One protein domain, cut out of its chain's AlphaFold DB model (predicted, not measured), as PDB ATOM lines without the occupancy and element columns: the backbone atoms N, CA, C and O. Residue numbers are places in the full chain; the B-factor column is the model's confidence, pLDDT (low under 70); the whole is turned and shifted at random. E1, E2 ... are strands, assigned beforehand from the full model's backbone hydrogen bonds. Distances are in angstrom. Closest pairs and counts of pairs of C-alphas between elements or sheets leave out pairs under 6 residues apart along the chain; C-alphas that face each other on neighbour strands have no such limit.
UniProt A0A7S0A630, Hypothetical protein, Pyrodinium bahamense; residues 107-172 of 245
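This is residues 107 to 172 of the 245 residues of the protein "Hypothetical protein" of Pyrodinium bahamense (UniProt A0A7S0A630). This domain has little regular structure: two small two-stranded ribbons, E1 with E4 and the hairpin of E2 and E3, are set end to end along the longest axis, joined by a long link from E1 to E2 and a short one from E3 to E4. The printed part has 66 residues, with no named helix and strands E1, E2, E3, E4 in chain order, each pair antiparallel; the class is all strand, with 16 residues in named elements. It is compact, with a radius of gyration of the C-alphas of 11.7 A, and spans 36 by 23 by 17 A.

E1, residues 124 to 127, and E4, residues 165 to 168, are antiparallel at 139 degrees; N 125 and O 167 are 2.9 A apart. E2, residues 143 to 146, and E3, residues 152 to 155, form a hairpin at 137 degrees, with N 145 and O 153 2.8 A apart. The closest C-alphas of E1 and E2, Ser 127 and Cys 146, are 5.4 A apart. E3 is apart from E1 and E4.

E1 begins at C-alpha 124 (143.454, 228.114, 183.150) and is 9.6 A long. E2 is 10.0 A, E3 9.7 A and E4 9.9 A, ending at C-alpha 168 (147.727, 227.999, 185.539).

The farthest C-alphas, Asp 139 and Arg 172, are 36.7 A apart. The printed part has no cut. The link from E1 to E2 is long. Residues 134 and 158 have pLDDT under 70.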
ATOM      1  N   PHE A 107     150.340 228.325 177.390       90.38
ATOM      2  CA  PHE A 107     151.502 227.445 177.417       90.38
ATOM      3  C   PHE A 107     151.620 226.704 178.750       90.38
ATOM      4  O   PHE A 107     151.184 227.183 179.803       90.38
ATOM      5  N   THR A 108     152.219 225.517 178.689       91.75
ATOM      6  CA  THR A 108     152.633 224.749 179.866       91.75
ATOM      7  C   THR A 108     153.863 225.388 180.515       91.75
ATOM      8  O   THR A 108     154.552 226.207 179.903       91.75
ATOM      9  N   GLU A 109     154.214 224.960 181.729       88.81
ATOM     10  CA  GLU A 109     155.456 225.385 182.403       88.81
ATOM     11  C   GLU A 109     156.725 225.079 181.587       88.81
ATOM     12  O   GLU A 109     157.747 225.746 181.734       88.81
ATOM     13  N   LYS A 110     156.666 224.081 180.696       88.50
ATOM     14  CA  LYS A 110     157.773 223.704 179.805       88.50
ATOM     15  C   LYS A 110     157.822 224.531 178.519       88.50
ATOM     16  O   LYS A 110     158.723 224.327 177.711       88.50
ATOM     17  N   GLY A 111     156.865 225.437 178.318       86.62
ATOM     18  CA  GLY A 111     156.738 226.241 177.105       86.62
ATOM     19  C   GLY A 111     156.072 225.511 175.935       86.62
ATOM     20  O   GLY A 111     156.152 225.990 174.806       86.62
ATOM     21  N   GLU A 112     155.419 224.372 176.176       89.44
ATOM     22  CA  GLU A 112     154.632 223.673 175.153       89.44
ATOM     23  C   GLU A 112     153.272 224.359 174.996       89.44
ATOM     24  O   GLU A 112     152.676 224.797 175.981       89.44
ATOM     25  N   ARG A 113     152.770 224.469 173.762       89.50
ATOM     26  CA  ARG A 113     151.471 225.098 173.503       89.50
ATOM     27  C   ARG A 113     150.335 224.171 173.931       89.50
ATOM     28  O   ARG A 113     150.250 223.035 173.471       89.50
ATOM     29  N   VAL A 114     149.433 224.687 174.760       93.12
ATOM     30  CA  VAL A 114     148.226 223.982 175.190       93.12
ATOM     31  C   VAL A 114     147.157 224.106 174.106       93.12
ATOM     32  O   VAL A 114     146.923 225.181 173.555       93.12
ATOM     33  N   ASN A 115     146.488 223.001 173.787       91.88
ATOM     34  CA  ASN A 115     145.390 222.998 172.831       91.88
ATOM     35  C   ASN A 115     144.222 223.848 173.357       91.88
ATOM     36  O   ASN A 115     143.807 223.681 174.500       91.88
ATOM     37  N   ALA A 116     143.635 224.704 172.517       89.94
ATOM     38  CA  ALA A 116     142.553 225.609 172.917       89.94
ATOM     39  C   ALA A 116     141.334 224.893 173.538       89.94
ATOM     40  O   ALA A 116     140.644 225.474 174.372       89.94
ATOM     41  N   LYS A 117     141.088 223.615 173.199       90.62
ATOM     42  CA  LYS A 117     140.027 222.795 173.821       90.62
ATOM     43  C   LYS A 117     140.261 222.521 175.309       90.62
ATOM     44  O   LYS A 117     139.313 222.221 176.026       90.62
ATOM     45  N   CYS A 118     141.510 222.604 175.755       91.38
ATOM     46  CA  CYS A 118     141.918 222.390 177.139       91.38
ATOM     47  C   CYS A 118     141.807 223.646 177.997       91.38
ATOM     48  O   CYS A 118     141.852 223.542 179.221       91.38
ATOM     49  N   VAL A 119     141.703 224.818 177.366       93.00
ATOM     50  CA  VAL A 119     141.794 226.113 178.036       93.00
ATOM     51  C   VAL A 119     140.398 226.601 178.420       93.00
ATOM     52  O   VAL A 119     139.487 226.681 177.594       93.00
ATOM     53  N   THR A 120     140.231 226.930 179.695       90.00
ATOM     54  CA  THR A 120     139.008 227.511 180.249       90.00
ATOM     55  C   THR A 120     138.885 228.987 179.871       90.00
ATOM     56  O   THR A 120     139.858 229.637 179.485       90.00
ATOM     57  N   ASP A 121     137.681 229.546 179.994       86.94
ATOM     58  CA  ASP A 121     137.445 230.977 179.753       86.94
ATOM     59  C   ASP A 121     138.239 231.880 180.716       86.94
ATOM     60  O   ASP A 121     138.654 232.980 180.349       86.94
ATOM     61  N   ASP A 122     138.543 231.378 181.914       84.69
ATOM     62  CA  ASP A 122     139.315 232.097 182.930       84.69
ATOM     63  C   ASP A 122     140.819 232.173 182.606       84.69
ATOM     64  O   ASP A 122     141.565 232.933 183.234       84.69
ATOM     65  N   GLY A 123     141.286 231.450 181.581       83.31
ATOM     66  CA  GLY A 123     142.705 231.340 181.244       83.31
ATOM     67  C   GLY A 123     143.450 230.399 182.190       83.31
ATOM     68  O   GLY A 123     144.572 230.685 182.595       83.31
ATOM     69  N   GLN A 124     142.814 229.297 182.574       92.00
ATOM     70  CA  GLN A 124     143.454 228.114 183.150       92.00
ATOM     71  C   GLN A 124     143.299 226.965 182.154       92.00
ATOM     72  O   GLN A 124     142.584 227.102 181.165       92.00
ATOM     73  N   TRP A 125     143.947 225.829 182.376       93.62
ATOM     74  CA  TRP A 125     143.743 224.665 181.515       93.62
ATOM     75  C   TRP A 125     143.682 223.372 182.315       93.62
ATOM     76  O   TRP A 125     144.304 223.251 183.367       93.62
ATOM     77  N   TRP A 126     142.897 222.410 181.837       92.25
ATOM     78  CA  TRP A 126     142.784 221.102 182.476       92.25
ATOM     79  C   TRP A 126     143.987 220.238 182.117       92.25
ATOM     80  O   TRP A 126     144.292 220.073 180.941       92.25
ATOM     81  N   SER A 127     144.645 219.658 183.115       92.56
ATOM     82  CA  SER A 127     145.787 218.764 182.939       92.56
ATOM     83  C   SER A 127     145.532 217.443 183.648       92.56
ATOM     84  O   SER A 127     145.235 217.399 184.844       92.56
ATOM     85  N   MET A 128     145.639 216.345 182.909       88.62
ATOM     86  CA  MET A 128     145.592 215.003 183.479       88.62
ATOM     87  C   MET A 128     146.951 214.629 184.087       88.62
ATOM     88  O   MET A 128     148.001 215.105 183.651       88.62
ATOM     89  N   ASN A 129     146.939 213.719 185.065       83.62
ATOM     90  CA  ASN A 129     148.169 213.175 185.641       83.62
ATOM     91  C   ASN A 129     149.029 212.491 184.555       83.62
ATOM     92  O   ASN A 129     148.519 211.938 183.582       83.62
ATOM     93  N   ARG A 130     150.352 212.521 184.724       78.69
ATOM     94  CA  ARG A 130     151.334 211.987 183.776       78.69
ATOM     95  C   ARG A 130     151.227 210.475 183.577       78.69
ATOM     96  O   ARG A 130     151.548 209.999 182.494       78.69
ATOM     97  N   ASP A 131     150.741 209.754 184.584       78.56
ATOM     98  CA  ASP A 131     150.561 208.295 184.552       78.56
ATOM     99  C   ASP A 131     149.239 207.866 183.886       78.56
ATOM    100  O   ASP A 131     148.794 206.728 184.031       78.56
ATOM    101  N   TRP A 132     148.576 208.783 183.173       73.81
ATOM    102  CA  TRP A 132     147.306 208.506 182.521       73.81
ATOM    103  C   TRP A 132     147.455 207.500 181.373       73.81
ATOM    104  O   TRP A 132     148.233 207.746 180.445       73.81
ATOM    105  N   PRO A 133     146.676 206.405 181.362       74.25
ATOM    106  CA  PRO A 133     146.685 205.484 180.242       74.25
ATOM    107  C   PRO A 133     145.985 206.124 179.037       74.25
ATOM    108  O   PRO A 133     144.797 206.444 179.067       74.25
ATOM    109  N   THR A 134     146.726 206.322 177.950       68.62
ATOM    110  CA  THR A 134     146.162 206.693 176.649       68.62
ATOM    111  C   THR A 134     145.446 205.490 176.051       68.62
ATOM    112  O   THR A 134     146.058 204.688 175.348       68.62
ATOM    113  N   HIS A 135     144.157 205.359 176.352       73.25
ATOM    114  CA  HIS A 135     143.245 204.528 175.577       73.25
ATOM    115  C   HIS A 135     142.519 205.410 174.566       73.25
ATOM    116  O   HIS A 135     142.082 206.517 174.895       73.25
ATOM    117  N   GLU A 136     142.478 204.947 173.320       74.31
ATOM    118  CA  GLU A 136     141.705 205.592 172.267       74.31
ATOM    119  C   GLU A 136     140.219 205.371 172.538       74.31
ATOM    120  O   GLU A 136     139.805 204.277 172.907       74.31
ATOM    121  N   CYS A 137     139.446 206.436 172.358       82.00
ATOM    122  CA  CYS A 137     137.994 206.412 172.396       82.00
ATOM    123  C   CYS A 137     137.416 205.380 171.411       82.00
ATOM    124  O   CYS A 137     137.704 205.471 170.214       82.00
ATOM    125  N   ASP A 138     136.577 204.457 171.886       84.00
ATOM    126  CA  ASP A 138     135.912 203.441 171.061       84.00
ATOM    127  C   ASP A 138     134.382 203.603 170.960       84.00
ATOM    128  O   ASP A 138     133.752 202.888 170.175       84.00
ATOM    129  N   ASP A 139     133.781 204.562 171.673       82.75
ATOM    130  CA  ASP A 139     132.336 204.805 171.666       82.75
ATOM    131  C   ASP A 139     131.935 206.299 171.653       82.75
ATOM    132  O   ASP A 139     132.758 207.213 171.606       82.75
ATOM    133  N   ASP A 140     130.626 206.567 171.656       83.56
ATOM    134  CA  ASP A 140     130.075 207.930 171.600       83.56
ATOM    135  C   ASP A 140     130.075 208.649 172.968       83.56
ATOM    136  O   ASP A 140     129.612 209.786 173.071       83.56
ATOM    137  N   THR A 141     130.554 208.008 174.041       82.94
ATOM    138  CA  THR A 141     130.542 208.570 175.406       82.94
ATOM    139  C   THR A 141     131.808 209.346 175.758       82.94
ATOM    140  O   THR A 141     131.927 209.918 176.846       82.94
ATOM    141  N   CYS A 142     132.749 209.404 174.823       85.25
ATOM    142  CA  CYS A 142     134.032 210.040 175.010       85.25
ATOM    143  C   CYS A 142     133.945 211.550 175.215       85.25
ATOM    144  O   CYS A 142     133.130 212.266 174.631       85.25
ATOM    145  N   VAL A 143     134.867 212.044 176.035       86.50
ATOM    146  CA  VAL A 143     135.024 213.463 176.330       86.50
ATOM    147  C   VAL A 143     136.429 213.921 175.961       86.50
ATOM    148  O   VAL A 143     137.399 213.159 176.025       86.50
ATOM    149  N   TRP A 144     136.555 215.187 175.562       86.25
ATOM    150  CA  TRP A 144     137.864 215.802 175.349       86.25
ATOM    151  C   TRP A 144     138.579 215.970 176.686       86.25
ATOM    152  O   TRP A 144     138.048 216.558 177.627       86.25
ATOM    153  N   ARG A 145     139.798 215.442 176.752       88.44
ATOM    154  CA  ARG A 145     140.710 215.514 177.892       88.44
ATOM    155  C   ARG A 145     142.067 215.999 177.421       88.44
ATOM    156  O   ARG A 145     142.334 216.063 176.225       88.44
ATOM    157  N   CYS A 146     142.929 216.345 178.364       91.38
ATOM    158  CA  CYS A 146     144.156 217.067 178.068       91.38
ATOM    159  C   CYS A 146     145.324 216.445 178.813       91.38
ATOM    160  O   CYS A 146     145.301 216.318 180.035       91.38
ATOM    161  N   LYS A 147     146.334 215.996 178.072       91.06
ATOM    162  CA  LYS A 147     147.534 215.395 178.659       91.06
ATOM    163  C   LYS A 147     148.297 216.443 179.468       91.06
ATOM    164  O   LYS A 147     148.146 217.638 179.240       91.06
ATOM    165  N   ALA A 148     149.222 215.991 180.311       90.50
ATOM    166  CA  ALA A 148     150.145 216.875 181.026       90.50
ATOM    167  C   ALA A 148     151.012 217.772 180.109       90.50
ATOM    168  O   ALA A 148     151.596 218.743 180.582       90.50
ATOM    169  N   SER A 149     151.111 217.456 178.813       90.06
ATOM    170  CA  SER A 149     151.767 218.282 177.786       90.06
ATOM    171  C   SER A 149     150.870 219.377 177.189       90.06
ATOM    172  O   SER A 149     151.327 220.162 176.368       90.06
ATOM    173  N   GLY A 150     149.584 219.428 177.549       90.94
ATOM    174  CA  GLY A 150     148.608 220.339 176.943       90.94
ATOM    175  C   GLY A 150     147.978 219.826 175.643       90.94
ATOM    176  O   GLY A 150     147.168 220.526 175.036       90.94
ATOM    177  N   GLU A 151     148.305 218.608 175.204       91.00
ATOM    178  CA  GLU A 151     147.691 217.980 174.032       91.00
ATOM    179  C   GLU A 151     146.274 217.481 174.358       91.00
ATOM    180  O   GLU A 151     146.081 216.705 175.300       91.00
ATOM    181  N   ALA A 152     145.287 217.895 173.560       90.88
ATOM    182  CA  ALA A 152     143.921 217.401 173.676       90.88
ATOM    183  C   ALA A 152     143.793 216.004 173.047       90.88
ATOM    184  O   ALA A 152     144.191 215.797 171.904       90.88
ATOM    185  N   PHE A 153     143.177 215.070 173.762       88.62
ATOM    186  CA  PHE A 153     142.845 213.729 173.285       88.62
ATOM    187  C   PHE A 153     141.412 213.364 173.681       88.62
ATOM    188  O   PHE A 153     140.849 213.926 174.620       88.62
ATOM    189  N   HIS A 154     140.800 212.443 172.944       88.44
ATOM    190  CA  HIS A 154     139.426 212.005 173.175       88.44
ATOM    191  C   HIS A 154     139.442 210.689 173.954       88.44
ATOM    192  O   HIS A 154     140.092 209.743 173.510       88.44
ATOM    193  N   SER A 155     138.782 210.628 175.114       85.19
ATOM    194  CA  SER A 155     138.814 209.445 175.983       85.19
ATOM    195  C   SER A 155     137.462 209.177 176.645       85.19
ATOM    196  O   SER A 155     136.806 210.095 177.139       85.19
ATOM    197  N   ASP A 156     137.092 207.901 176.646       82.19
ATOM    198  CA  ASP A 156     135.908 207.250 177.228       82.19
ATOM    199  C   ASP A 156     136.050 206.948 178.732       82.19
ATOM    200  O   ASP A 156     135.066 206.701 179.430       82.19
ATOM    201  N   LEU A 157     137.278 206.979 179.261       70.44
ATOM    202  CA  LEU A 157     137.563 206.643 180.655       70.44
ATOM    203  C   LEU A 157     136.720 207.508 181.605       70.44
ATOM    204  O   LEU A 157     136.859 208.736 181.666       70.44
ATOM    205  N   GLY A 158     135.821 206.818 182.316       64.81
ATOM    206  CA  GLY A 158     134.671 207.382 183.016       64.81
ATOM    207  C   GLY A 158     134.975 208.385 184.133       64.81
ATOM    208  O   GLY A 158     136.115 208.717 184.458       64.81
ATOM    209  N   THR A 159     133.906 208.862 184.773       70.25
ATOM    210  CA  THR A 159     133.913 209.938 185.785       70.25
ATOM    211  C   THR A 159     134.812 209.686 187.000       70.25
ATOM    212  O   THR A 159     135.142 210.639 187.703       70.25
ATOM    213  N   ALA A 160     135.242 208.440 187.232       70.44
ATOM    214  CA  ALA A 160     136.080 208.023 188.359       70.44
ATOM    215  C   ALA A 160     137.394 208.810 188.488       70.44
ATOM    216  O   ALA A 160     137.923 208.957 189.585       70.44
ATOM    217  N   TYR A 161     137.904 209.333 187.380       72.81
ATOM    218  CA  TYR A 161     139.156 210.076 187.340       72.81
ATOM    219  C   TYR A 161     138.982 211.601 187.290       72.81
ATOM    220  O   TYR A 161     139.965 212.341 187.301       72.81
ATOM    221  N   GLY A 162     137.736 212.077 187.236       80.56
ATOM    222  CA  GLY A 162     137.422 213.499 187.167       80.56
ATOM    223  C   GLY A 162     137.873 214.180 185.866       80.56
ATOM    224  O   GLY A 162     138.260 213.512 184.904       80.56
ATOM    225  N   PRO A 163     137.771 215.518 185.795       81.19
ATOM    226  CA  PRO A 163     138.176 216.323 184.636       81.19
ATOM    227  C   PRO A 163     139.695 216.583 184.544       81.19
ATOM    228  O   PRO A 163     140.148 217.143 183.550       81.19
ATOM    229  N   GLY A 164     140.473 216.169 185.548       87.31
ATOM    230  CA  GLY A 164     141.883 216.532 185.712       87.31
ATOM    231  C   GLY A 164     142.075 217.641 186.747       87.31
ATOM    232  O   GLY A 164     141.139 218.021 187.453       87.31
ATOM    233  N   GLU A 165     143.299 218.144 186.852       91.50
ATOM    234  CA  GLU A 165     143.657 219.274 187.710       91.50
ATOM    235  C   GLU A 165     143.687 220.567 186.888       91.50
ATOM    236  O   GLU A 165     144.147 220.569 185.744       91.50
ATOM    237  N   LEU A 166     143.202 221.671 187.459       92.94
ATOM    238  CA  LEU A 166     143.334 222.990 186.841       92.94
ATOM    239  C   LEU A 166     144.762 223.495 187.010       92.94
ATOM    240  O   LEU A 166     145.244 223.665 188.126       92.94
ATOM    241  N   GLN A 167     145.407 223.781 185.890       94.12
ATOM    242  CA  GLN A 167     146.745 224.340 185.831       94.12
ATOM    243  C   GLN A 167     146.692 225.800 185.394       94.12
ATOM    244  O   GLN A 167     145.854 226.209 184.579       94.12
ATOM    245  N   LEU A 168     147.608 226.604 185.936       91.31
ATOM    246  CA  LEU A 168     147.727 227.999 185.539       91.31
ATOM    247  C   LEU A 168     148.302 228.085 184.125       91.31
ATOM    248  O   LEU A 168     149.317 227.467 183.787       91.31
ATOM    249  N   CYS A 169     147.647 228.887 183.301       91.06
ATOM    250  CA  CYS A 169     148.119 229.183 181.968       91.06
ATOM    251  C   CYS A 169     149.335 230.110 182.029       91.06
ATOM    252  O   CYS A 169     149.249 231.217 182.566       91.06
ATOM    253  N   HIS A 170     150.459 229.674 181.467       89.19
ATOM    254  CA  HIS A 170     151.641 230.520 181.374       89.19
ATOM    255  C   HIS A 170     151.588 231.286 180.055       89.19
ATOM    256  O   HIS A 170     151.522 230.688 178.983       89.19
ATOM    257  N   GLN A 171     151.605 232.616 180.124       82.62
ATOM    258  CA  GLN A 171     151.766 233.442 178.933       82.62
ATOM    259  C   GLN A 171     153.241 233.476 178.555       82.62
ATOM    260  O   GLN A 171     154.098 233.862 179.353       82.62
ATOM    261  N   ARG A 172     153.545 233.089 177.316       81.88
ATOM    262  CA  ARG A 172     154.888 233.263 176.780       81.88
ATOM    263  C   ARG A 172     155.058 234.731 176.410       81.88
ATOM    264  O   ARG A 172     154.440 235.213 175.467       81.88
TER     265      ARG A 172